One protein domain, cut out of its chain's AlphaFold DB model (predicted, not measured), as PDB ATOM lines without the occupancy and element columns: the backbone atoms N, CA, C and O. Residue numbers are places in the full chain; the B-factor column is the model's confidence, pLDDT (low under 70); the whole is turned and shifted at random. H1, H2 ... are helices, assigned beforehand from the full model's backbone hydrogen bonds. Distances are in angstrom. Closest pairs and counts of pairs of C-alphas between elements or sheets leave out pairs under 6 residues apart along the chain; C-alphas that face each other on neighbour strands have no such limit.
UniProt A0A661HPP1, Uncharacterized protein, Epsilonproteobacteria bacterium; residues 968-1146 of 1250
ATOM      1  N   ASP A 968      16.372  43.113 -49.922       79.88
ATOM      2  CA  ASP A 968      15.538  42.480 -50.943       79.88
ATOM      3  C   ASP A 968      15.710  40.962 -50.951       79.88
ATOM      4  O   ASP A 968      14.740  40.209 -50.844       79.88
ATOM      5  N   LYS A 969      16.963  40.491 -50.979       84.62
ATOM      6  CA  LYS A 969      17.280  39.061 -50.904       84.62
ATOM      7  C   LYS A 969      16.704  38.431 -49.635       84.62
ATOM      8  O   LYS A 969      16.157  37.327 -49.683       84.62
ATOM      9  N   ARG A 970      16.815  39.119 -48.493       85.25
ATOM     10  CA  ARG A 970      16.255  38.667 -47.208       85.25
ATOM     11  C   ARG A 970      14.732  38.629 -47.231       85.25
ATOM     12  O   ARG A 970      14.167  37.664 -46.724       85.25
ATOM     13  N   ALA A 971      14.081  39.625 -47.827       84.19
ATOM     14  CA  ALA A 971      12.631  39.689 -47.961       84.19
ATOM     15  C   ALA A 971      12.101  38.549 -48.841       84.19
ATOM     16  O   ALA A 971      11.200  37.826 -48.422       84.19
ATOM     17  N   VAL A 972      12.720  38.313 -50.001       88.19
ATOM     18  CA  VAL A 972      12.369  37.201 -50.898       88.19
ATOM     19  C   VAL A 972      12.590  35.850 -50.210       88.19
ATOM     20  O   VAL A 972      11.710  34.993 -50.240       88.19
ATOM     21  N   ASN A 973      13.734  35.646 -49.547       88.56
ATOM     22  CA  ASN A 973      14.000  34.403 -48.817       88.56
ATOM     23  C   ASN A 973      12.993  34.173 -47.683       88.56
ATOM     24  O   ASN A 973      12.491  33.062 -47.551       88.56
ATOM     25  N   ARG A 974      12.669  35.215 -46.906       87.94
ATOM     26  CA  ARG A 974      11.644  35.152 -45.855       87.94
ATOM     27  C   ARG A 974      10.285  34.791 -46.444       87.94
ATOM     28  O   ARG A 974       9.628  33.906 -45.916       87.94
ATOM     29  N   TYR A 975       9.884  35.443 -47.534       90.69
ATOM     30  CA  TYR A 975       8.601  35.197 -48.183       90.69
ATOM     31  C   TYR A 975       8.435  33.730 -48.589       90.69
ATOM     32  O   TYR A 975       7.446  33.104 -48.212       90.69
ATOM     33  N   PHE A 976       9.417  33.160 -49.291       92.38
ATOM     34  CA  PHE A 976       9.343  31.765 -49.730       92.38
ATOM     35  C   PHE A 976       9.495  30.756 -48.580       92.38
ATOM     36  O   PHE A 976       8.820  29.734 -48.614       92.38
ATOM     37  N   ASP A 977      10.278  31.050 -47.535       92.25
ATOM     38  CA  ASP A 977      10.342  30.213 -46.320       92.25
ATOM     39  C   ASP A 977       9.002  30.201 -45.561       92.25
ATOM     40  O   ASP A 977       8.506  29.148 -45.164       92.25
ATOM     41  N   THR A 978       8.352  31.363 -45.420       92.06
ATOM     42  CA  THR A 978       7.016  31.454 -44.810       92.06
ATOM     43  C   THR A 978       5.946  30.784 -45.677       92.06
ATOM     44  O   THR A 978       5.028  30.156 -45.149       92.06
ATOM     45  N   LEU A 979       6.054  30.878 -47.005       93.81
ATOM     46  CA  LEU A 979       5.149  30.184 -47.922       93.81
ATOM     47  C   LEU A 979       5.313  28.661 -47.833       93.81
ATOM     48  O   LEU A 979       4.305  27.952 -47.810       93.81
ATOM     49  N   GLU A 980       6.548  28.166 -47.705       94.25
ATOM     50  CA  GLU A 980       6.841  26.745 -47.477       94.25
ATOM     51  C   GLU A 980       6.243  26.274 -46.151       94.25
ATOM     52  O   GLU A 980       5.570  25.243 -46.106       94.25
ATOM     53  N   TYR A 981       6.367  27.075 -45.088       94.94
ATOM     54  CA  TYR A 981       5.725  26.780 -43.808       94.94
ATOM     55  C   TYR A 981       4.208  26.610 -43.971       94.94
ATOM     56  O   TYR A 981       3.648  25.592 -43.562       94.94
ATOM     57  N   VAL A 982       3.535  27.563 -44.626       94.62
ATOM     58  CA  VAL A 982       2.080  27.500 -44.846       94.62
ATOM     59  C   VAL A 982       1.690  26.300 -45.710       94.62
ATOM     60  O   VAL A 982       0.720  25.610 -45.386       94.62
ATOM     61  N   LYS A 983       2.447  26.007 -46.775       94.44
ATOM     62  CA  LYS A 983       2.232  24.832 -47.629       94.44
ATOM     63  C   LYS A 983       2.280  23.545 -46.808       94.44
ATOM     64  O   LYS A 983       1.315  22.778 -46.802       94.44
ATOM     65  N   GLN A 984       3.358  23.335 -46.060       94.44
ATOM     66  CA  GLN A 984       3.561  22.116 -45.282       94.44
ATOM     67  C   GLN A 984       2.562  21.996 -44.121       94.44
ATOM     68  O   GLN A 984       2.077  20.904 -43.820       94.44
ATOM     69  N   ARG A 985       2.138  23.115 -43.518       93.25
ATOM     70  CA  ARG A 985       1.056  23.133 -42.518       93.25
ATOM     71  C   ARG A 985      -0.300  22.745 -43.105       93.25
ATOM     72  O   ARG A 985      -1.074  22.068 -42.423       93.25
ATOM     73  N   ARG A 986      -0.603  23.113 -44.356       91.06
ATOM     74  CA  ARG A 986      -1.817  22.650 -45.057       91.06
ATOM     75  C   ARG A 986      -1.775  21.148 -45.320       91.06
ATOM     76  O   ARG A 986      -2.755  20.468 -45.020       91.06
ATOM     77  N   ILE A 987      -0.642  20.633 -45.805       91.38
ATOM     78  CA  ILE A 987      -0.440  19.194 -46.037       91.38
ATOM     79  C   ILE A 987      -0.601  18.424 -44.721       91.38
ATOM     80  O   ILE A 987      -1.378  17.476 -44.662       91.38
ATOM     81  N   TYR A 988       0.026  18.892 -43.637       92.25
ATOM     82  CA  TYR A 988      -0.093  18.300 -42.303       92.25
ATOM     83  C   TYR A 988      -1.545  18.224 -41.810       92.25
ATOM     84  O   TYR A 988      -2.001  17.171 -41.354       92.25
ATOM     85  N   LYS A 989      -2.291  19.333 -41.907       89.94
ATOM     86  CA  LYS A 989      -3.702  19.391 -41.494       89.94
ATOM     87  C   LYS A 989      -4.562  18.443 -42.332       89.94
ATOM     88  O   LYS A 989      -5.415  17.757 -41.774       89.94
ATOM     89  N   ASN A 990      -4.310  18.364 -43.641       89.81
ATOM     90  CA  ASN A 990      -5.017  17.453 -44.538       89.81
ATOM     91  C   ASN A 990      -4.712  15.984 -44.199       89.81
ATOM     92  O   ASN A 990      -5.639  15.233 -43.905       89.81
ATOM     93  N   ALA A 991      -3.432  15.609 -44.115       89.50
ATOM     94  CA  ALA A 991      -2.980  14.259 -43.768       89.50
ATOM     95  C   ALA A 991      -3.557  13.791 -42.420       89.50
ATOM     96  O   ALA A 991      -4.108  12.697 -42.312       89.50
ATOM     97  N   THR A 992      -3.549  14.672 -41.414       87.06
ATOM     98  CA  THR A 992      -4.124  14.365 -40.097       87.06
ATOM     99  C   THR A 992      -5.645  14.196 -40.154       87.06
ATOM    100  O   THR A 992      -6.194  13.340 -39.462       87.06
ATOM    101  N   SER A 993      -6.338  14.965 -41.003       85.94
ATOM    102  CA  SER A 993      -7.793  14.860 -41.169       85.94
ATOM    103  C   SER A 993      -8.235  13.561 -41.853       85.94
ATOM    104  O   SER A 993      -9.298  13.033 -41.528       85.94
ATOM    105  N   VAL A 994      -7.406  13.018 -42.754       88.62
ATOM    106  CA  VAL A 994      -7.659  11.745 -43.455       88.62
ATOM    107  C   VAL A 994      -7.066  10.521 -42.742       88.62
ATOM    108  O   VAL A 994      -7.315   9.394 -43.167       88.62
ATOM    109  N   GLY A 995      -6.324  10.718 -41.646       85.12
ATOM    110  CA  GLY A 995      -5.702   9.639 -40.872       85.12
ATOM    111  C   GLY A 995      -4.400   9.085 -41.463       85.12
ATOM    112  O   GLY A 995      -3.979   7.997 -41.071       85.12
ATOM    113  N   ASP A 996      -3.759   9.811 -42.381       88.44
ATOM    114  CA  ASP A 996      -2.447   9.467 -42.932       88.44
ATOM    115  C   ASP A 996      -1.333   9.888 -41.962       88.44
ATOM    116  O   ASP A 996      -0.891  11.038 -41.917       88.44
ATOM    117  N   MET A 997      -0.904   8.934 -41.136       87.00
ATOM    118  CA  MET A 997       0.096   9.160 -40.091       87.00
ATOM    119  C   MET A 997       1.510   9.358 -40.649       87.00
ATOM    120  O   MET A 997       2.319  10.035 -40.012       87.00
ATOM    121  N   GLU A 998       1.821   8.759 -41.801       86.94
ATOM    122  CA  GLU A 998       3.144   8.850 -42.424       86.94
ATOM    123  C   GLU A 998       3.301  10.211 -43.102       86.94
ATOM    124  O   GLU A 998       4.186  10.976 -42.713       86.94
ATOM    125  N   GLY A 999       2.339  10.594 -43.951       85.06
ATOM    126  CA  GLY A 999       2.311  11.920 -44.572       85.06
ATOM    127  C   GLY A 999       2.231  13.059 -43.548       85.06
ATOM    128  O   GLY A 999       2.893  14.087 -43.698       85.06
ATOM    129  N   ALA A1000       1.504  12.879 -42.437       87.25
ATOM    130  CA  ALA A1000       1.488  13.863 -41.352       87.25
ATOM    131  C   ALA A1000       2.853  13.988 -40.653       87.25
ATOM    132  O   ALA A1000       3.261  15.086 -40.272       87.25
ATOM    133  N   ARG A1001       3.592  12.887 -40.481       88.25
ATOM    134  CA  ARG A1001       4.930  12.918 -39.873       88.25
ATOM    135  C   ARG A1001       5.947  13.604 -40.785       88.25
ATOM    136  O   ARG A1001       6.756  14.387 -40.285       88.25
ATOM    137  N   GLU A1002       5.892  13.330 -42.085       88.31
ATOM    138  CA  GLU A1002       6.752  13.950 -43.098       88.31
ATOM    139  C   GLU A1002       6.489  15.451 -43.213       88.31
ATOM    140  O   GLU A1002       7.407  16.250 -43.016       88.31
ATOM    141  N   ALA A1003       5.225  15.850 -43.390       90.06
ATOM    142  CA  ALA A1003       4.835  17.258 -43.436       90.06
ATOM    143  C   ALA A1003       5.210  17.995 -42.142       90.06
ATOM    144  O   ALA A1003       5.623  19.156 -42.176       90.06
ATOM    145  N   ARG A1004       5.126  17.312 -40.988       90.50
ATOM    146  CA  ARG A1004       5.577  17.862 -39.706       90.50
ATOM    147  C   ARG A1004       7.072  18.110 -39.651       90.50
ATOM    148  O   ARG A1004       7.490  19.166 -39.184       90.50
ATOM    149  N   ALA A1005       7.872  17.162 -40.120       88.94
ATOM    150  CA  ALA A1005       9.306  17.371 -40.227       88.94
ATOM    151  C   ALA A1005       9.622  18.536 -41.180       88.94
ATOM    152  O   ALA A1005      10.428  19.386 -40.816       88.94
ATOM    153  N   ALA A1006       8.934  18.618 -42.323       90.25
ATOM    154  CA  ALA A1006       9.136  19.657 -43.329       90.25
ATOM    155  C   ALA A1006       8.795  21.065 -42.812       90.25
ATOM    156  O   ALA A1006       9.642  21.954 -42.888       90.25
ATOM    157  N   TYR A1007       7.619  21.287 -42.200       92.69
ATOM    158  CA  TYR A1007       7.290  22.628 -41.692       92.69
ATOM    159  C   TYR A1007       8.188  23.036 -40.521       92.69
ATOM    160  O   TYR A1007       8.528  24.209 -40.406       92.69
ATOM    161  N   GLN A1008       8.608  22.102 -39.659       90.75
ATOM    162  CA  GLN A1008       9.544  22.388 -38.558       90.75
ATOM    163  C   GLN A1008      10.972  22.667 -39.052       90.75
ATOM    164  O   GLN A1008      11.796  23.168 -38.293       90.75
ATOM    165  N   SER A1009      11.255  22.372 -40.322       90.31
ATOM    166  CA  SER A1009      12.479  22.740 -41.029       90.31
ATOM    167  C   SER A1009      12.383  24.088 -41.753       90.31
ATOM    168  O   SER A1009      13.251  24.379 -42.561       90.31
ATOM    169  N   THR A1010      11.387  24.925 -41.449       92.50
ATOM    170  CA  THR A1010      11.326  26.350 -41.850       92.50
ATOM    171  C   THR A1010      11.647  27.245 -40.655       92.50
ATOM    172  O   THR A1010      11.544  26.794 -39.509       92.50
ATOM    173  N   THR A1011      12.037  28.505 -40.874       89.56
ATOM    174  CA  THR A1011      12.430  29.372 -39.744       89.56
ATOM    175  C   THR A1011      11.257  29.642 -38.798       89.56
ATOM    176  O   THR A1011      11.430  29.648 -37.579       89.56
ATOM    177  N   GLU A1012      10.047  29.782 -39.348       88.38
ATOM    178  CA  GLU A1012       8.808  29.934 -38.577       88.38
ATOM    179  C   GLU A1012       8.493  28.671 -37.765       88.38
ATOM    180  O   GLU A1012       8.207  28.748 -36.568       88.38
ATOM    181  N   GLY A1013       8.593  27.492 -38.386       90.38
ATOM    182  CA  GLY A1013       8.296  26.228 -37.717       90.38
ATOM    183  C   GLY A1013       9.311  25.833 -36.647       90.38
ATOM    184  O   GLY A1013       8.909  25.274 -35.628       90.38
ATOM    185  N   ALA A1014      10.594  26.153 -36.838       90.50
ATOM    186  CA  ALA A1014      11.637  25.913 -35.842       90.50
ATOM    187  C   ALA A1014      11.427  26.778 -34.587       90.50
ATOM    188  O   ALA A1014      11.472  26.277 -33.469       90.50
ATOM    189  N   ILE A1015      11.103  28.067 -34.744       88.44
ATOM    190  CA  ILE A1015      10.777  28.940 -33.601       88.44
ATOM    191  C   ILE A1015       9.479  28.474 -32.917       88.44
ATOM    192  O   ILE A1015       9.372  28.477 -31.685       88.44
ATOM    193  N   ALA A1016       8.491  28.043 -33.707       88.62
ATOM    194  CA  ALA A1016       7.210  27.560 -33.204       88.62
ATOM    195  C   ALA A1016       7.296  26.217 -32.458       88.62
ATOM    196  O   ALA A1016       6.376  25.910 -31.702       88.62
ATOM    197  N   SER A1017       8.368  25.434 -32.626       87.44
ATOM    198  CA  SER A1017       8.562  24.197 -31.857       87.44
ATOM    199  C   SER A1017       9.009  24.467 -30.416       87.44
ATOM    200  O   SER A1017       8.717  23.675 -29.529       87.44
ATOM    201  N   GLY A1018       9.630  25.625 -30.157       83.25
ATOM    202  CA  GLY A1018      10.134  26.025 -28.838       83.25
ATOM    203  C   GLY A1018      11.629  25.769 -28.628       83.25
ATOM    204  O   GLY A1018      12.216  26.387 -27.730       83.25
ATOM    205  N   ILE A1019      12.236  24.948 -29.492       86.12
ATOM    206  CA  ILE A1019      13.660  24.588 -29.534       86.12
ATOM    207  C   ILE A1019      14.111  24.039 -28.179       86.12
ATOM    208  O   ILE A1019      15.042  24.537 -27.547       86.12
ATOM    209  N   ASP A1020      13.383  23.041 -27.689       83.56
ATOM    210  CA  ASP A1020      13.583  22.460 -26.356       83.56
ATOM    211  C   ASP A1020      14.344  21.124 -26.376       83.56
ATOM    212  O   ASP A1020      14.724  20.597 -25.327       83.56
ATOM    213  N   THR A1021      14.600  20.589 -27.574       83.44
ATOM    214  CA  THR A1021      15.331  19.338 -27.801       83.44
ATOM    215  C   THR A1021      16.445  19.497 -28.832       83.44
ATOM    216  O   THR A1021      16.374  20.322 -29.744       83.44
ATOM    217  N   ASP A1022      17.453  18.623 -28.757       78.88
ATOM    218  CA  ASP A1022      18.564  18.581 -29.719       78.88
ATOM    219  C   ASP A1022      18.076  18.378 -31.164       78.88
ATOM    220  O   ASP A1022      18.628  18.945 -32.108       78.88
ATOM    221  N   GLN A1023      16.999  17.607 -31.352       82.81
ATOM    222  CA  GLN A1023      16.388  17.405 -32.665       82.81
ATOM    223  C   GLN A1023      15.833  18.715 -33.248       82.81
ATOM    224  O   GLN A1023      15.891  18.928 -34.460       82.81
ATOM    225  N   GLU A1024      15.313  19.607 -32.410       84.31
ATOM    226  CA  GLU A1024      14.808  20.913 -32.836       84.31
ATOM    227  C   GLU A1024      15.934  21.910 -33.117       84.31
ATOM    228  O   GLU A1024      15.832  22.699 -34.059       84.31
ATOM    229  N   VAL A1025      17.061  21.816 -32.406       85.88
ATOM    230  CA  VAL A1025      18.285  22.554 -32.758       85.88
ATOM    231  C   VAL A1025      18.805  22.110 -34.133       85.88
ATOM    232  O   VAL A1025      19.152  22.945 -34.969       85.88
ATOM    233  N   LEU A1026      18.788  20.805 -34.429       85.06
ATOM    234  CA  LEU A1026      19.144  20.295 -35.759       85.06
ATOM    235  C   LEU A1026      18.182  20.793 -36.846       85.06
ATOM    236  O   LEU A1026      18.614  21.167 -37.934       85.06
ATOM    237  N   ARG A1027      16.878  20.853 -36.564       86.38
ATOM    238  CA  ARG A1027      15.889  21.420 -37.498       86.38
ATOM    239  C   ARG A1027      16.080  22.917 -37.711       86.38
ATOM    240  O   ARG A1027      15.925  23.385 -38.834       86.38
ATOM    241  N   SER A1028      16.512  23.630 -36.673       88.12
ATOM    242  CA  SER A1028      16.898  25.040 -36.758       88.12
ATOM    243  C   SER A1028      18.048  25.228 -37.752       88.12
ATOM    244  O   SER A1028      17.964  26.091 -38.620       88.12
ATOM    245  N   TYR A1029      19.063  24.357 -37.730       89.75
ATOM    246  CA  TYR A1029      20.116  24.345 -38.756       89.75
ATOM    247  C   TYR A1029      19.568  24.080 -40.168       89.75
ATOM    248  O   TYR A1029      19.965  24.746 -41.127       89.75
ATOM    249  N   VAL A1030      18.651  23.115 -40.318       87.75
ATOM    250  CA  VAL A1030      18.048  22.791 -41.623       87.75
ATOM    251  C   VAL A1030      17.266  23.980 -42.187       87.75
ATOM    252  O   VAL A1030      17.379  24.218 -43.390       87.75
ATOM    253  N   SER A1031      16.584  24.736 -41.318       88.56
ATOM    254  CA  SER A1031      15.754  25.897 -41.669       88.56
ATOM    255  C   SER A1031      16.499  27.116 -42.180       88.56
ATOM    256  O   SER A1031      15.909  28.002 -42.795       88.56
ATOM    257  N   LEU A1032      17.806  27.183 -41.945       90.19
ATOM    258  CA  LEU A1032      18.591  28.305 -42.420       90.19
ATOM    259  C   LEU A1032      18.757  28.261 -43.948       90.19
ATOM    260  O   LEU A1032      18.994  27.190 -44.515       90.19
ATOM    261  N   PRO A1033      18.733  29.420 -44.631       86.31
ATOM    262  CA  PRO A1033      19.150  29.516 -46.024       86.31
ATOM    263  C   PRO A1033      20.544  28.914 -46.256       86.31
ATOM    264  O   PRO A1033      21.397  28.926 -45.366       86.31
ATOM    265  N   LYS A1034      20.815  28.430 -47.478       82.88
ATOM    266  CA  LYS A1034      22.100  27.790 -47.844       82.88
ATOM    267  C   LYS A1034      23.330  28.637 -47.472       82.88
ATOM    268  O   LYS A1034      24.342  28.060 -47.078       82.88
ATOM    269  N   ASP A1035      23.214  29.962 -47.549       84.38
ATOM    270  CA  ASP A1035      24.294  30.916 -47.255       84.38
ATOM    271  C   ASP A1035      24.494  31.182 -45.750       84.38
ATOM    272  O   ASP A1035      25.567  31.612 -45.345       84.38
ATOM    273  N   GLU A1036      23.493  30.887 -44.916       88.31
ATOM    274  CA  GLU A1036      23.514  31.091 -43.458       88.31
ATOM    275  C   GLU A1036      24.048  29.849 -42.717       88.31
ATOM    276  O   GLU A1036      24.713  29.960 -41.686       88.31
ATOM    277  N   LYS A1037      23.820  28.645 -43.270       89.81
ATOM    278  CA  LYS A1037      24.257  27.360 -42.686       89.81
ATOM    279  C   LYS A1037      25.745  27.295 -42.297       89.81
ATOM    280  O   LYS A1037      26.020  26.733 -41.237       89.81
ATOM    281  N   PRO A1038      26.708  27.826 -43.082       89.81
ATOM    282  CA  PRO A1038      28.126  27.783 -42.714       89.81
ATOM    283  C   PRO A1038      28.457  28.479 -41.386       89.81
ATOM    284  O   PRO A1038      29.434  28.106 -40.749       89.81
ATOM    285  N   TYR A1039      27.649  29.454 -40.957       91.94
ATOM    286  CA  TYR A1039      27.899  30.254 -39.751       91.94
ATOM    287  C   TYR A1039      27.219  29.694 -38.497       91.94
ATOM    288  O   TYR A1039      27.559  30.102 -37.388       91.94
ATOM    289  N   PHE A1040      26.290  28.742 -38.647       91.25
ATOM    290  CA  PHE A1040      25.447  28.253 -37.554       91.25
ATOM    291  C   PHE A1040      26.249  27.748 -36.352       91.25
ATOM    292  O   PHE A1040      25.984  28.157 -35.226       91.25
ATOM    293  N   SER A1041      27.257  26.899 -36.588       88.12
ATOM    294  CA  SER A1041      28.082  26.331 -35.512       88.12
ATOM    295  C   SER A1041      28.790  27.421 -34.700       88.12
ATOM    296  O   SER A1041      28.754  27.400 -33.468       88.12
ATOM    297  N   SER A1042      29.376  28.413 -35.374       89.62
ATOM    298  CA  SER A1042      30.070  29.523 -34.715       89.62
ATOM    299  C   SER A1042      29.098  30.461 -34.002       89.62
ATOM    300  O   SER A1042      29.345  30.846 -32.865       89.62
ATOM    301  N   PHE A1043      27.964  30.794 -34.624       93.31
ATOM    302  CA  PHE A1043      27.000  31.744 -34.065       93.31
ATOM    303  C   PHE A1043      26.226  31.167 -32.878       93.31
ATOM    304  O   PHE A1043      26.047  31.861 -31.881       93.31
ATOM    305  N   VAL A1044      25.850  29.885 -32.900       91.00
ATOM    306  CA  VAL A1044      25.254  29.204 -31.731       91.00
ATOM    307  C   VAL A1044      26.223  29.173 -30.544       91.00
ATOM    308  O   VAL A1044      25.809  29.270 -29.388       91.00
ATOM    309  N   ASN A1045      27.525  29.075 -30.818       88.75
ATOM    310  CA  ASN A1045      28.575  29.046 -29.803       88.75
ATOM    311  C   ASN A1045      29.213  30.418 -29.529       88.75
ATOM    312  O   ASN A1045      30.238  30.481 -28.850       88.75
ATOM    313  N   ALA A1046      28.607  31.506 -30.010       88.44
ATOM    314  CA  ALA A1046      29.159  32.845 -29.881       88.44
ATOM    315  C   ALA A1046      29.231  33.334 -28.426       88.44
ATOM    316  O   ALA A1046      28.352  33.064 -27.594       88.44
ATOM    317  N   LYS A1047      30.280  34.117 -28.149       86.00
ATOM    318  CA  LYS A1047      30.512  34.788 -26.866       86.00
ATOM    319  C   LYS A1047      29.427  35.833 -26.610       86.00
ATOM    320  O   LYS A1047      28.903  36.424 -27.548       86.00
ATOM    321  N   GLU A1048      29.141  36.123 -25.343       83.75
ATOM    322  CA  GLU A1048      28.120  37.109 -24.950       83.75
ATOM    323  C   GLU A1048      28.341  38.490 -25.603       83.75
ATOM    324  O   GLU A1048      27.393  39.108 -26.084       83.75
ATOM    325  N   GLU A1049      29.602  38.924 -25.719       83.06
ATOM    326  CA  GLU A1049      30.003  40.176 -26.386       83.06
ATOM    327  C   GLU A1049      29.701  40.210 -27.896       83.06
ATOM    328  O   GLU A1049      29.461  41.278 -28.465       83.06
ATOM    329  N   ASP A1050      29.667  39.042 -28.538       87.88
ATOM    330  CA  ASP A1050      29.469  38.879 -29.978       87.88
ATOM    331  C   ASP A1050      27.993  38.660 -30.342       87.88
ATOM    332  O   ASP A1050      27.564  39.038 -31.434       87.88
ATOM    333  N   ARG A1051      27.180  38.124 -29.420       89.12
ATOM    334  CA  ARG A1051      25.747  37.838 -29.635       89.12
ATOM    335  C   ARG A1051      24.954  39.068 -30.071       89.12
ATOM    336  O   ARG A1051      24.132  38.969 -30.978       89.12
ATOM    337  N   LEU A1052      25.229  40.237 -29.483       86.62
ATOM    338  CA  LEU A1052      24.575  41.497 -29.866       86.62
ATOM    339  C   LEU A1052      24.920  41.917 -31.301       86.62
ATOM    340  O   LEU A1052      24.042  42.375 -32.031       86.62
ATOM    341  N   LYS A1053      26.179  41.730 -31.721       86.25
ATOM    342  CA  LYS A1053      26.613  42.019 -33.095       86.25
ATOM    343  C   LYS A1053      25.974  41.044 -34.077       86.25
ATOM    344  O   LYS A1053      25.419  41.478 -35.080       86.25
ATOM    345  N   ILE A1054      25.981  39.745 -33.760       88.81
ATOM    346  CA  ILE A1054      25.338  38.704 -34.576       88.81
ATOM    347  C   ILE A1054      23.849  39.018 -34.752       88.81
ATOM    348  O   ILE A1054      23.356  39.055 -35.876       88.81
ATOM    349  N   ALA A1055      23.148  39.328 -33.658       87.00
ATOM    350  CA  ALA A1055      21.727  39.654 -33.681       87.00
ATOM    351  C   ALA A1055      21.395  40.891 -34.537       87.00
ATOM    352  O   ALA A1055      20.287  40.968 -35.071       87.00
ATOM    353  N   ALA A1056      22.337  41.835 -34.668       82.38
ATOM    354  CA  ALA A1056      22.196  43.034 -35.489       82.38
ATOM    355  C   ALA A1056      22.473  42.788 -36.982       82.38
ATOM    356  O   ALA A1056      21.833  43.408 -37.831       82.38
ATOM    357  N   ILE A1057      23.410  41.891 -37.314       84.31
ATOM    358  CA  ILE A1057      23.816  41.652 -38.706       84.31
ATOM    359  C   ILE A1057      22.953  40.609 -39.419       84.31
ATOM    360  O   ILE A1057      22.764  40.734 -40.631       84.31
ATOM    361  N   VAL A1058      22.410  39.605 -38.722       88.62
ATOM    362  CA  VAL A1058      21.600  38.530 -39.331       88.62
ATOM    363  C   VAL A1058      20.142  38.959 -39.598       88.62
ATOM    364  O   VAL A1058      19.664  39.937 -39.020       88.62
ATOM    365  N   PRO A1059      19.384  38.266 -40.475       87.31
ATOM    366  CA  PRO A1059      17.962  38.553 -40.677       87.31
ATOM    367  C   PRO A1059      17.152  38.427 -39.376       87.31
ATOM    368  O   PRO A1059      17.391  37.520 -38.587       87.31
ATOM    369  N   LYS A1060      16.124  39.263 -39.181       82.31
ATOM    370  CA  LYS A1060      15.331  39.335 -37.931       82.31
ATOM    371  C   LYS A1060      14.818  37.977 -37.423       82.31
ATOM    372  O   LYS A1060      14.948  37.676 -36.243       82.31
ATOM    373  N   ARG A1061      14.260  37.130 -38.299       83.31
ATOM    374  CA  ARG A1061      13.786  35.784 -37.911       83.31
ATOM    375  C   ARG A1061      14.929  34.856 -37.499       83.31
ATOM    376  O   ARG A1061      14.810  34.163 -36.498       83.31
ATOM    377  N   VAL A1062      16.050  34.903 -38.215       88.62
ATOM    378  CA  VAL A1062      17.270  34.155 -37.876       88.62
ATOM    379  C   VAL A1062      17.868  34.657 -36.553       88.62
ATOM    380  O   VAL A1062      18.322  33.860 -35.741       88.62
ATOM    381  N   SER A1063      17.793  35.962 -36.287       88.38
ATOM    382  CA  SER A1063      18.192  36.574 -35.014       88.38
ATOM    383  C   SER A1063      17.363  36.027 -33.849       88.38
ATOM    384  O   SER A1063      17.927  35.554 -32.867       88.38
ATOM    385  N   ASN A1064      16.033  35.968 -34.005       85.94
ATOM    386  CA  ASN A1064      15.129  35.373 -33.014       85.94
ATOM    387  C   ASN A1064      15.387  33.869 -32.799       85.94
ATOM    388  O   ASN A1064      15.241  33.355 -31.689       85.94
ATOM    389  N   LEU A1065      15.752  33.153 -33.867       90.00
ATOM    390  CA  LEU A1065      16.133  31.744 -33.798       90.00
ATOM    391  C   LEU A1065      17.394  31.575 -32.936       90.00
ATOM    392  O   LEU A1065      17.381  30.801 -31.980       90.00
ATOM    393  N   TYR A1066      18.453  32.343 -33.219       92.38
ATOM    394  CA  TYR A1066      19.689  32.313 -32.436       92.38
ATOM    395  C   TYR A1066      19.482  32.761 -30.991       92.38
ATOM    396  O   TYR A1066      19.986  32.094 -30.094       92.38
ATOM    397  N   SER A1067      18.706  33.822 -30.746       91.12
ATOM    398  CA  SER A1067      18.420  34.279 -29.383       91.12
ATOM    399  C   SER A1067      17.710  33.202 -28.570       91.12
ATOM    400  O   SER A1067      18.090  32.950 -27.433       91.12
ATOM    401  N   THR A1068      16.751  32.499 -29.180       90.62
ATOM    402  CA  THR A1068      16.084  31.362 -28.535       90.62
ATOM    403  C   THR A1068      17.097  30.263 -28.220       90.62
ATOM    404  O   THR A1068      17.145  29.791 -27.092       90.62
ATOM    405  N   ILE A1069      17.960  29.885 -29.168       91.62
ATOM    406  CA  ILE A1069      18.989  28.858 -28.933       91.62
ATOM    407  C   ILE A1069      19.949  29.268 -27.804       91.62
ATOM    408  O   ILE A1069      20.250  28.444 -26.939       91.62
ATOM    409  N   TRP A1070      20.412  30.521 -27.778       92.62
ATOM    410  CA  TRP A1070      21.295  31.034 -26.728       92.62
ATOM    411  C   TRP A1070      20.624  31.005 -25.359       92.62
ATOM    412  O   TRP A1070      21.222  30.495 -24.416       92.62
ATOM    413  N   ASP A1071      19.367  31.441 -25.260       91.00
ATOM    414  CA  ASP A1071      18.609  31.400 -24.008       91.00
ATOM    415  C   ASP A1071      18.486  29.962 -23.478       91.00
ATOM    416  O   ASP A1071      18.676  29.704 -22.288       91.00
ATOM    417  N   ARG A1072      18.202  28.994 -24.361       89.69
ATOM    418  CA  ARG A1072      18.080  27.570 -24.001       89.69
ATOM    419  C   ARG A1072      19.427  27.003 -23.555       89.69
ATOM    420  O   ARG A1072      19.498  26.316 -22.536       89.69
ATOM    421  N   LYS A1073      20.500  27.340 -24.272       89.06
ATOM    422  CA  LYS A1073      21.866  26.910 -23.960       89.06
ATOM    423  C   LYS A1073      22.358  27.478 -22.627       89.06
ATOM    424  O   LYS A1073      22.830  26.712 -21.792       89.06
ATOM    425  N   ASP A1074      22.178  28.773 -22.380       90.38
ATOM    426  CA  ASP A1074      22.596  29.429 -21.134       90.38
ATOM    427  C   ASP A1074      21.865  28.843 -19.915       90.38
ATOM    428  O   ASP A1074      22.458  28.650 -18.848       90.38
ATOM    429  N   ARG A1075      20.576  28.499 -20.066       88.06
ATOM    430  CA  ARG A1075      19.796  27.791 -19.034       88.06
ATOM    431  C   ARG A1075      20.381  26.415 -18.731       88.06
ATOM    432  O   ARG A1075      20.522  26.065 -17.556       88.06
ATOM    433  N   MET A1076      20.739  25.652 -19.767       86.00
ATOM    434  CA  MET A1076      21.372  24.343 -19.601       86.00
ATOM    435  C   MET A1076      22.736  24.461 -18.927       86.00
ATOM    436  O   MET A1076      22.993  23.750 -17.958       86.00
ATOM    437  N   GLU A1077      23.590  25.375 -19.386       86.81
ATOM    438  CA  GLU A1077      24.919  25.598 -18.810       86.81
ATOM    439  C   GLU A1077      24.827  26.025 -17.343       86.81
ATOM    440  O   GLU A1077      25.520  25.464 -16.496       86.81
ATOM    441  N   THR A1078      23.908  26.935 -17.010       90.50
ATOM    442  CA  THR A1078      23.669  27.363 -15.623       90.50
ATOM    443  C   THR A1078      23.251  26.187 -14.736       90.50
ATOM    444  O   THR A1078      23.734  26.061 -13.608       90.50
ATOM    445  N   ALA A1079      22.385  25.297 -15.233       88.00
ATOM    446  CA  ALA A1079      21.971  24.103 -14.500       88.00
ATOM    447  C   ALA A1079      23.133  23.116 -14.299       88.00
ATOM    448  O   ALA A1079      23.316  22.602 -13.194       88.00
ATOM    449  N   ILE A1080      23.942  22.885 -15.339       87.62
ATOM    450  CA  ILE A1080      25.099  21.980 -15.294       87.62
ATOM    451  C   ILE A1080      26.167  22.506 -14.329       87.62
ATOM    452  O   ILE A1080      26.651  21.758 -13.481       87.62
ATOM    453  N   VAL A1081      26.494  23.802 -14.388       88.69
ATOM    454  CA  VAL A1081      27.411  24.456 -13.436       88.69
ATOM    455  C   VAL A1081      26.862  24.389 -12.007       88.69
ATOM    456  O   VAL A1081      27.625  24.231 -11.055       88.69
ATOM    457  N   GLY A1082      25.536  24.438 -11.849       85.56
ATOM    458  CA  GLY A1082      24.834  24.220 -10.583       85.56
ATOM    459  C   GLY A1082      24.822  22.771 -10.076       85.56
ATOM    460  O   GLY A1082      24.275  22.522  -9.002       85.56
ATOM    461  N   GLY A1083      25.420  21.822 -10.808       87.56
ATOM    462  CA  GLY A1083      25.550  20.413 -10.425       87.56
ATOM    463  C   GLY A1083      24.525  19.461 -11.050       87.56
ATOM    464  O   GLY A1083      24.498  18.293 -10.665       87.56
ATOM    465  N   ALA A1084      23.692  19.919 -11.990       86.25
ATOM    466  CA  ALA A1084      22.748  19.059 -12.704       86.25
ATOM    467  C   ALA A1084      23.450  18.187 -13.758       86.25
ATOM    468  O   ALA A1084      24.400  18.606 -14.420       86.25
ATOM    469  N   SER A1085      22.938  16.977 -13.973       87.81
ATOM    470  CA  SER A1085      23.300  16.166 -15.138       87.81
ATOM    471  C   SER A1085      22.731  16.767 -16.433       87.81
ATOM    472  O   SER A1085      21.744  17.503 -16.414       87.81
ATOM    473  N   ALA A1086      23.302  16.414 -17.590       81.69
ATOM    474  CA  ALA A1086      22.819  16.896 -18.892       81.69
ATOM    475  C   ALA A1086      21.331  16.566 -19.145       81.69
ATOM    476  O   ALA A1086      20.593  17.381 -19.697       81.69
ATOM    477  N   ALA A1087      20.867  15.399 -18.684       84.31
ATOM    478  CA  ALA A1087      19.464  15.000 -18.791       84.31
ATOM    479  C   ALA A1087      18.544  15.867 -17.911       84.31
ATOM    480  O   ALA A1087      17.465  16.265 -18.348       84.31
ATOM    481  N   GLU A1088      18.973  16.200 -16.691       84.88
ATOM    482  CA  GLU A1088      18.225  17.095 -15.798       84.88
ATOM    483  C   GLU A1088      18.189  18.530 -16.338       84.88
ATOM    484  O   GLU A1088      17.147  19.181 -16.267       84.88
ATOM    485  N   ALA A1089      19.291  19.002 -16.928       84.00
ATOM    486  CA  ALA A1089      19.372  20.305 -17.583       84.00
ATOM    487  C   ALA A1089      18.416  20.410 -18.784       84.00
ATOM    488  O   ALA A1089      17.682  21.389 -18.900       84.00
ATOM    489  N   SER A1090      18.341  19.373 -19.627       84.56
ATOM    490  CA  SER A1090      17.377  19.316 -20.736       84.56
ATOM    491  C   SER A1090      15.920  19.333 -20.241       84.56
ATOM    492  O   SER A1090      15.087  20.068 -20.768       84.56
ATOM    493  N   GLN A1091      15.606  18.621 -19.153       87.25
ATOM    494  CA  GLN A1091      14.264  18.664 -18.556       87.25
ATOM    495  C   GLN A1091      13.892  20.038 -17.979       87.25
ATOM    496  O   GLN A1091      12.706  20.364 -17.909       87.25
ATOM    497  N   ILE A1092      14.867  20.828 -17.517       87.56
ATOM    498  CA  ILE A1092      14.625  22.208 -17.069       87.56
ATOM    499  C   ILE A1092      14.173  23.057 -18.255       87.56
ATOM    500  O   ILE A1092      13.139  23.712 -18.158       87.56
ATOM    501  N   VAL A1093      14.872  22.962 -19.386       86.81
ATOM    502  CA  VAL A1093      14.503  23.678 -20.612       86.81
ATOM    503  C   VAL A1093      13.089  23.320 -21.076       86.81
ATOM    504  O   VAL A1093      12.279  24.211 -21.315       86.81
ATOM    505  N   GLN A1094      12.747  22.029 -21.119       87.38
ATOM    506  CA  GLN A1094      11.399  21.583 -21.497       87.38
ATOM    507  C   GLN A1094      10.315  22.139 -20.561       87.38
ATOM    508  O   GLN A1094       9.230  22.526 -21.001       87.38
ATOM    509  N   ARG A1095      10.596  22.214 -19.254       88.31
ATOM    510  CA  ARG A1095       9.676  22.820 -18.278       88.31
ATOM    511  C   ARG A1095       9.505  24.319 -18.507       88.31
ATOM    512  O   ARG A1095       8.382  24.807 -18.385       88.31
ATOM    513  N   ASP A1096      10.571  25.030 -18.855       87.19
ATOM    514  CA  ASP A1096      10.512  26.462 -19.160       87.19
ATOM    515  C   ASP A1096       9.646  26.719 -20.404       87.19
ATOM    516  O   ASP A1096       8.745  27.559 -20.359       87.19
ATOM    517  N   VAL A1097       9.803  25.920 -21.466       87.50
ATOM    518  CA  VAL A1097       8.952  26.014 -22.669       87.50
ATOM    519  C   VAL A1097       7.477  25.750 -22.343       87.50
ATOM    520  O   VAL A1097       6.598  26.494 -22.778       87.50
ATOM    521  N   GLN A1098       7.174  24.768 -21.490       87.38
ATOM    522  CA  GLN A1098       5.799  24.519 -21.033       87.38
ATOM    523  C   GLN A1098       5.215  25.691 -20.224       87.38
ATOM    524  O   GLN A1098       4.005  25.963 -20.287       87.38
ATOM    525  N   GLN A1099       6.043  26.393 -19.445       89.12
ATOM    526  CA  GLN A1099       5.622  27.594 -18.724       89.12
ATOM    527  C   GLN A1099       5.342  28.747 -19.688       89.12
ATOM    528  O   GLN A1099       4.292  29.383 -19.561       89.12
ATOM    529  N   GLU A1100       6.215  28.971 -20.671       87.75
ATOM    530  CA  GLU A1100       6.001  29.940 -21.752       87.75
ATOM    531  C   GLU A1100       4.687  29.655 -22.492       87.75
ATOM    532  O   GLU A1100       3.851  30.545 -22.632       87.75
ATOM    533  N   ASP A1101       4.423  28.402 -22.868       87.25
ATOM    534  CA  ASP A1101       3.180  27.998 -23.539       87.25
ATOM    535  C   ASP A1101       1.940  28.227 -22.672       87.25
ATOM    536  O   ASP A1101       0.848  28.550 -23.148       87.25
ATOM    537  N   THR A1102       2.081  28.074 -21.358       88.56
ATOM    538  CA  THR A1102       1.008  28.380 -20.410       88.56
ATOM    539  C   THR A1102       0.758  29.884 -20.318       88.56
ATOM    540  O   THR A1102      -0.397  30.303 -20.226       88.56
ATOM    541  N   GLN A1103       1.804  30.708 -20.384       89.31
ATOM    542  CA  GLN A1103       1.674  32.164 -20.452       89.31
ATOM    543  C   GLN A1103       1.075  32.617 -21.789       89.31
ATOM    544  O   GLN A1103       0.160  33.438 -21.788       89.31
ATOM    545  N   LEU A1104       1.496  32.029 -22.913       86.94
ATOM    546  CA  LEU A1104       0.944  32.304 -24.243       86.94
ATOM    547  C   LEU A1104      -0.563  32.044 -24.295       86.94
ATOM    548  O   LEU A1104      -1.313  32.880 -24.798       86.94
ATOM    549  N   ARG A1105      -1.023  30.928 -23.714       87.38
ATOM    550  CA  ARG A1105      -2.455  30.604 -23.593       87.38
ATOM    551  C   ARG A1105      -3.219  31.619 -22.746       87.38
ATOM    552  O   ARG A1105      -4.318  32.015 -23.121       87.38
ATOM    553  N   LYS A1106      -2.639  32.070 -21.627       87.94
ATOM    554  CA  LYS A1106      -3.250  33.096 -20.762       87.94
ATOM    555  C   LYS A1106      -3.361  34.444 -21.474       87.94
ATOM    556  O   LYS A1106      -4.420  35.066 -21.431       87.94
ATOM    557  N   ASN A1107      -2.306  34.860 -22.170       89.69
ATOM    558  CA  ASN A1107      -2.268  36.136 -22.884       89.69
ATOM    559  C   ASN A1107      -3.218  36.158 -24.096       89.69
ATOM    560  O   ASN A1107      -3.705  37.223 -24.456       89.69
ATOM    561  N   ASN A1108      -3.536  34.994 -24.678       89.12
ATOM    562  CA  ASN A1108      -4.373  34.855 -25.877       89.12
ATOM    563  C   ASN A1108      -5.631  34.001 -25.620       89.12
ATOM    564  O   ASN A1108      -5.980  33.121 -26.409       89.12
ATOM    565  N   THR A1109      -6.319  34.243 -24.499       86.81
ATOM    566  CA  THR A1109      -7.420  33.383 -24.010       86.81
ATOM    567  C   THR A1109      -8.565  33.214 -25.026       86.81
ATOM    568  O   THR A1109      -9.098  32.111 -25.189       86.81
ATOM    569  N   GLU A1110      -8.946  34.280 -25.739       86.88
ATOM    570  CA  GLU A1110     -10.023  34.229 -26.740       86.88
ATOM    571  C   GLU A1110      -9.651  33.355 -27.944       86.88
ATOM    572  O   GLU A1110     -10.432  32.490 -28.349       86.88
ATOM    573  N   GLN A1111      -8.439  33.538 -28.470       86.69
ATOM    574  CA  GLN A1111      -7.902  32.766 -29.593       86.69
ATOM    575  C   GLN A1111      -7.708  31.295 -29.207       86.69
ATOM    576  O   GLN A1111      -8.100  30.406 -29.959       86.69
ATOM    577  N   TYR A1112      -7.210  31.021 -27.997       87.12
ATOM    578  CA  TYR A1112      -7.078  29.656 -27.479       87.12
ATOM    579  C   TYR A1112      -8.430  28.936 -27.412       87.12
ATOM    580  O   TYR A1112      -8.565  27.800 -27.867       87.12
ATOM    581  N   SER A1113      -9.464  29.629 -26.932       86.38
ATOM    582  CA  SER A1113     -10.824  29.086 -26.853       86.38
ATOM    583  C   SER A1113     -11.452  28.847 -28.234       86.38
ATOM    584  O   SER A1113     -12.319  27.985 -28.386       86.38
ATOM    585  N   GLN A1114     -11.087  29.630 -29.253       87.62
ATOM    586  CA  GLN A1114     -11.521  29.404 -30.639       87.62
ATOM    587  C   GLN A1114     -10.815  28.192 -31.251       87.62
ATOM    588  O   GLN A1114     -11.485  27.310 -31.785       87.62
ATOM    589  N   TRP A1115      -9.497  28.111 -31.088       87.62
ATOM    590  CA  TRP A1115      -8.677  26.997 -31.550       87.62
ATOM    591  C   TRP A1115      -9.144  25.654 -30.971       87.62
ATOM    592  O   TRP A1115      -9.366  24.700 -31.714       87.62
ATOM    593  N   GLN A1116      -9.418  25.589 -29.662       87.19
ATOM    594  CA  GLN A1116      -9.956  24.377 -29.032       87.19
ATOM    595  C   GLN A1116     -11.314  23.959 -29.615       87.19
ATOM    596  O   GLN A1116     -11.542  22.776 -29.864       87.19
ATOM    597  N   ARG A1117     -12.212  24.919 -29.884       86.25
ATOM    598  CA  ARG A1117     -13.538  24.641 -30.468       86.25
ATOM    599  C   ARG A1117     -13.471  24.088 -31.893       86.25
ATOM    600  O   ARG A1117     -14.392  23.389 -32.298       86.25
ATOM    601  N   GLN A1118     -12.402  24.380 -32.629       81.94
ATOM    602  CA  GLN A1118     -12.172  23.886 -33.990       81.94
ATOM    603  C   GLN A1118     -11.452  22.527 -34.026       81.94
ATOM    604  O   GLN A1118     -11.030  22.091 -35.092       81.94
ATOM    605  N   GLY A1119     -11.293  21.847 -32.883       77.94
ATOM    606  CA  GLY A1119     -10.526  20.600 -32.816       77.94
ATOM    607  C   GLY A1119      -9.017  20.830 -32.906       77.94
ATOM    608  O   GLY A1119      -8.283  19.961 -33.368       77.94
ATOM    609  N   GLY A1120      -8.545  21.998 -32.462       75.06
ATOM    610  CA  GLY A1120      -7.171  22.456 -32.631       75.06
ATOM    611  C   GLY A1120      -6.087  21.488 -32.149       75.06
ATOM    612  O   GLY A1120      -5.028  21.435 -32.770       75.06
ATOM    613  N   GLU A1121      -6.358  20.660 -31.136       73.31
ATOM    614  CA  GLU A1121      -5.421  19.634 -30.642       73.31
ATOM    615  C   GLU A1121      -5.044  18.592 -31.711       73.31
ATOM    616  O   GLU A1121      -3.950  18.036 -31.668       73.31
ATOM    617  N   GLN A1122      -5.906  18.368 -32.709       74.06
ATOM    618  CA  GLN A1122      -5.600  17.521 -33.867       74.06
ATOM    619  C   GLN A1122      -4.721  18.247 -34.900       74.06
ATOM    620  O   GLN A1122      -4.074  17.617 -35.724       74.06
ATOM    621  N   SER A1123      -4.658  19.580 -34.855       71.75
ATOM    622  CA  SER A1123      -3.955  20.422 -35.832       71.75
ATOM    623  C   SER A1123      -2.550  20.872 -35.403       71.75
ATOM    624  O   SER A1123      -1.863  21.527 -36.191       71.75
ATOM    625  N   GLY A1124      -2.094  20.526 -34.194       83.94
ATOM    626  CA  GLY A1124      -0.768  20.887 -33.672       83.94
ATOM    627  C   GLY A1124      -0.815  21.461 -32.255       83.94
ATOM    628  O   GLY A1124      -1.756  21.209 -31.508       83.94
ATOM    629  N   THR A1125       0.203  22.229 -31.868       88.00
ATOM    630  CA  THR A1125       0.225  22.978 -30.599       88.00
ATOM    631  C   THR A1125      -0.419  24.360 -30.751       88.00
ATOM    632  O   THR A1125      -0.558  24.893 -31.853       88.00
ATOM    633  N   PHE A1126      -0.792  24.999 -29.635       88.62
ATOM    634  CA  PHE A1126      -1.301  26.376 -29.691       88.62
ATOM    635  C   PHE A1126      -0.229  27.381 -30.153       88.62
ATOM    636  O   PHE A1126      -0.558  28.356 -30.823       88.62
ATOM    637  N   ARG A1127       1.052  27.131 -29.845       89.50
ATOM    638  CA  ARG A1127       2.181  27.935 -30.339       89.50
ATOM    639  C   ARG A1127       2.284  27.855 -31.868       89.50
ATOM    640  O   ARG A1127       2.385  28.893 -32.515       89.50
ATOM    641  N   GLU A1128       2.160  26.655 -32.440       90.31
ATOM    642  CA  GLU A1128       2.099  26.452 -33.896       90.31
ATOM    643  C   GLU A1128       0.874  27.139 -34.517       90.31
ATOM    644  O   GLU A1128       0.982  27.732 -35.581       90.31
ATOM    645  N   HIS A1129      -0.278  27.142 -33.841       89.69
ATOM    646  CA  HIS A1129      -1.456  27.869 -34.328       89.69
ATOM    647  C   HIS A1129      -1.255  29.394 -34.369       89.69
ATOM    648  O   HIS A1129      -1.704  30.051 -35.306       89.69
ATOM    649  N   LEU A1130      -0.567  29.973 -33.382       89.25
ATOM    650  CA  LEU A1130      -0.214  31.397 -33.420       89.25
ATOM    651  C   LEU A1130       0.772  31.703 -34.555       89.25
ATOM    652  O   LEU A1130       0.642  32.740 -35.204       89.25
ATOM    653  N   ALA A1131       1.719  30.800 -34.814       90.06
ATOM    654  CA  ALA A1131       2.637  30.912 -35.944       90.06
ATOM    655  C   ALA A1131       1.906  30.800 -37.295       90.06
ATOM    656  O   ALA A1131       2.180  31.609 -38.179       90.06
ATOM    657  N   ASP A1132       0.919  29.901 -37.428       91.19
ATOM    658  CA  ASP A1132       0.037  29.816 -38.605       91.19
ATOM    659  C   ASP A1132      -0.604  31.184 -38.900       91.19
ATOM    660  O   ASP A1132      -0.493  31.699 -40.010       91.19
ATOM    661  N   ILE A1133      -1.212  31.816 -37.889       88.88
ATOM    662  CA  ILE A1133      -1.871  33.123 -38.042       88.88
ATOM    663  C   ILE A1133      -0.869  34.201 -38.477       88.88
ATOM    664  O   ILE A1133      -1.165  34.986 -39.379       88.88
ATOM    665  N   GLN A1134       0.313  34.254 -37.855       88.56
ATOM    666  CA  GLN A1134       1.345  35.239 -38.201       88.56
ATOM    667  C   GLN A1134       1.862  35.052 -39.633       88.56
ATOM    668  O   GLN A1134       2.012  36.033 -40.363       88.56
ATOM    669  N   ALA A1135       2.108  33.807 -40.041       90.38
ATOM    670  CA  ALA A1135       2.577  33.466 -41.377       90.38
ATOM    671  C   ALA A1135       1.536  33.826 -42.452       90.38
ATOM    672  O   ALA A1135       1.864  34.469 -43.451       90.38
ATOM    673  N   GLU A1136       0.266  33.484 -42.222       91.00
ATOM    674  CA  GLU A1136      -0.835  33.800 -43.137       91.00
ATOM    675  C   GLU A1136      -1.076  35.311 -43.255       91.00
ATOM    676  O   GLU A1136      -1.315  35.814 -44.358       91.00
ATOM    677  N   GLN A1137      -0.974  36.053 -42.146       88.62
ATOM    678  CA  GLN A1137      -1.064  37.516 -42.142       88.62
ATOM    679  C   GLN A1137       0.080  38.157 -42.926       88.62
ATOM    680  O   GLN A1137      -0.171  39.052 -43.731       88.62
ATOM    681  N   TYR A1138       1.312  37.681 -42.733       86.62
ATOM    682  CA  TYR A1138       2.480  38.181 -43.452       86.62
ATOM    683  C   TYR A1138       2.333  37.985 -44.967       86.62
ATOM    684  O   TYR A1138       2.399  38.959 -45.713       86.62
ATOM    685  N   ILE A1139       2.023  36.765 -45.427       89.56
ATOM    686  CA  ILE A1139       1.816  36.482 -46.859       89.56
ATOM    687  C   ILE A1139       0.674  37.334 -47.426       89.56
ATOM    688  O   ILE A1139       0.805  37.925 -48.501       89.56
ATOM    689  N   SER A1140      -0.438  37.434 -46.691       87.25
ATOM    690  CA  SER A1140      -1.605  38.206 -47.127       87.25
ATOM    691  C   SER A1140      -1.310  39.700 -47.251       87.25
ATOM    692  O   SER A1140      -1.821  40.337 -48.170       87.25
ATOM    693  N   ALA A1141      -0.480  40.253 -46.362       82.31
ATOM    694  CA  ALA A1141      -0.053  41.647 -46.408       82.31
ATOM    695  C   ALA A1141       0.951  41.916 -47.541       82.31
ATOM    696  O   ALA A1141       0.885  42.970 -48.164       82.31
ATOM    697  N   THR A1142       1.858  40.975 -47.825       83.69
ATOM    698  CA  THR A1142       2.902  41.152 -48.848       83.69
ATOM    699  C   THR A1142       2.372  40.964 -50.269       83.69
ATOM    700  O   THR A1142       2.537  41.841 -51.113       83.69
ATOM    701  N   THR A1143       1.729  39.831 -50.566       87.06
ATOM    702  CA  THR A1143       1.291  39.500 -51.937       87.06
ATOM    703  C   THR A1143      -0.190  39.143 -52.043       87.06
ATOM    704  O   THR A1143      -0.726  39.051 -53.151       87.06
ATOM    705  N   GLY A1144      -0.886  38.998 -50.915       87.06
ATOM    706  CA  GLY A1144      -2.194  38.352 -50.865       87.06
ATOM    707  C   GLY A1144      -2.053  36.829 -50.924       87.06
ATOM    708  O   GLY A1144      -1.174  36.303 -51.602       87.06
ATOM    709  N   MET A1145      -2.923  36.106 -50.215       88.38
ATOM    710  CA  MET A1145      -2.895  34.641 -50.222       88.38
ATOM    711  C   MET A1145      -3.096  34.108 -51.659       88.38
ATOM    712  O   MET A1145      -4.070  34.517 -52.302       88.38
ATOM    713  N   PRO A1146      -2.222  33.211 -52.162       90.38
ATOM    714  CA  PRO A1146      -2.412  32.580 -53.467       90.38
ATOM    715  C   PRO A1146      -3.746  31.827 -53.554       90.38
ATOM    716  O   PRO A1146      -4.218  31.286 -52.547       90.38
TER     717      PRO A1146
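AT A GLANCE: This is residues 968 to 1146 of the 1250 residues of an uncharacterized protein of Epsilonproteobacteria bacterium (UniProt A0A661HPP1). The short helix H3 is the core of a globule of crossed helices, with H1, H4, H7 and H10 packed round it and H2 folding back on H1. The long helix H8 spans from H7 to H10 across one end, and H9 turns off at a corner beyond it, while H5 and H6 pack on H7 near its beginning. The printed part has 179 residues with ten named helices, H1 to H10 in that order, and no named strand: all helix. It is compact, with a radius of gyration of the C-alphas of 17.1 A, and rounded, spanning 47 by 39 by 33 A.

HOW THE PARTS SIT: Start with H1, residues 968 to 994, and H2, residues 997 to 1008: this hairpin has a shallow tilt of 19 degrees, and its closest C-alphas, of Tyr 988 and Ala 1000, are 4.8 A apart. Next comes the hub, H3, residues 1011 to 1017, which touches H1 at residues 977 to 981 alone, closest at the C-alphas of Tyr 981 and Gly 1013, 6.6 A. H2 and H3 touch only at the corner, Gln 1008 to Ala 1014, 4.9 A between C-alphas. H4, residues 1022 to 1031, makes a hairpin with H3 at 18 degrees, a shallow tilt; the closest C-alphas, of Thr 1011 and Ser 1031, are 5.2 A apart. H5, residues 1037 to 1044, only just touches H4, with 3 pairs of C-alphas within 8 A, closest at Tyr 1029 and Lys 1037, 6.5 A. H6, residues 1048 to 1057, and H7, residues 1060 to 1081, form a hairpin, C-alphas 1055 and 1063 being closest at 4.9 A. H7 also touches H3, closest at the C-alphas of Ile 1015 and Leu 1065, 6.0 A. H8, residues 1086 to 1107, touches H7 at a steep tilt of 49 degrees, closest at C-alphas 1076 and 1089, 4.9 A. H9, residues 1109 to 1117, is close to H8 but not clearly touching. H10, residues 1126 to 1142, touches H3, closest at C-alphas 1016 and 1128, 5.3 A. Each O i to N i+4 pair is within hydrogen-bond range in H1 to H4 and H7 to H10, against 2 of 4 in H5 and 4 of 6 in H6.

IN THESE COORDINATES: Find C-alpha 968 at (15.538, 42.480, -50.943); from there H1 runs 39.2 A. H7 measures 31.1 A, H8 31.9 A and H10 24.6 A, ending at C-alpha 1142 at (2.902, 41.152, -48.848).

THE WHOLE: The C-alphas of Gly 1083 and Pro 1146 are the farthest apart, 52.7 A. The printed part has no cut and no long link. No printed residue is under 70 in pLDDT.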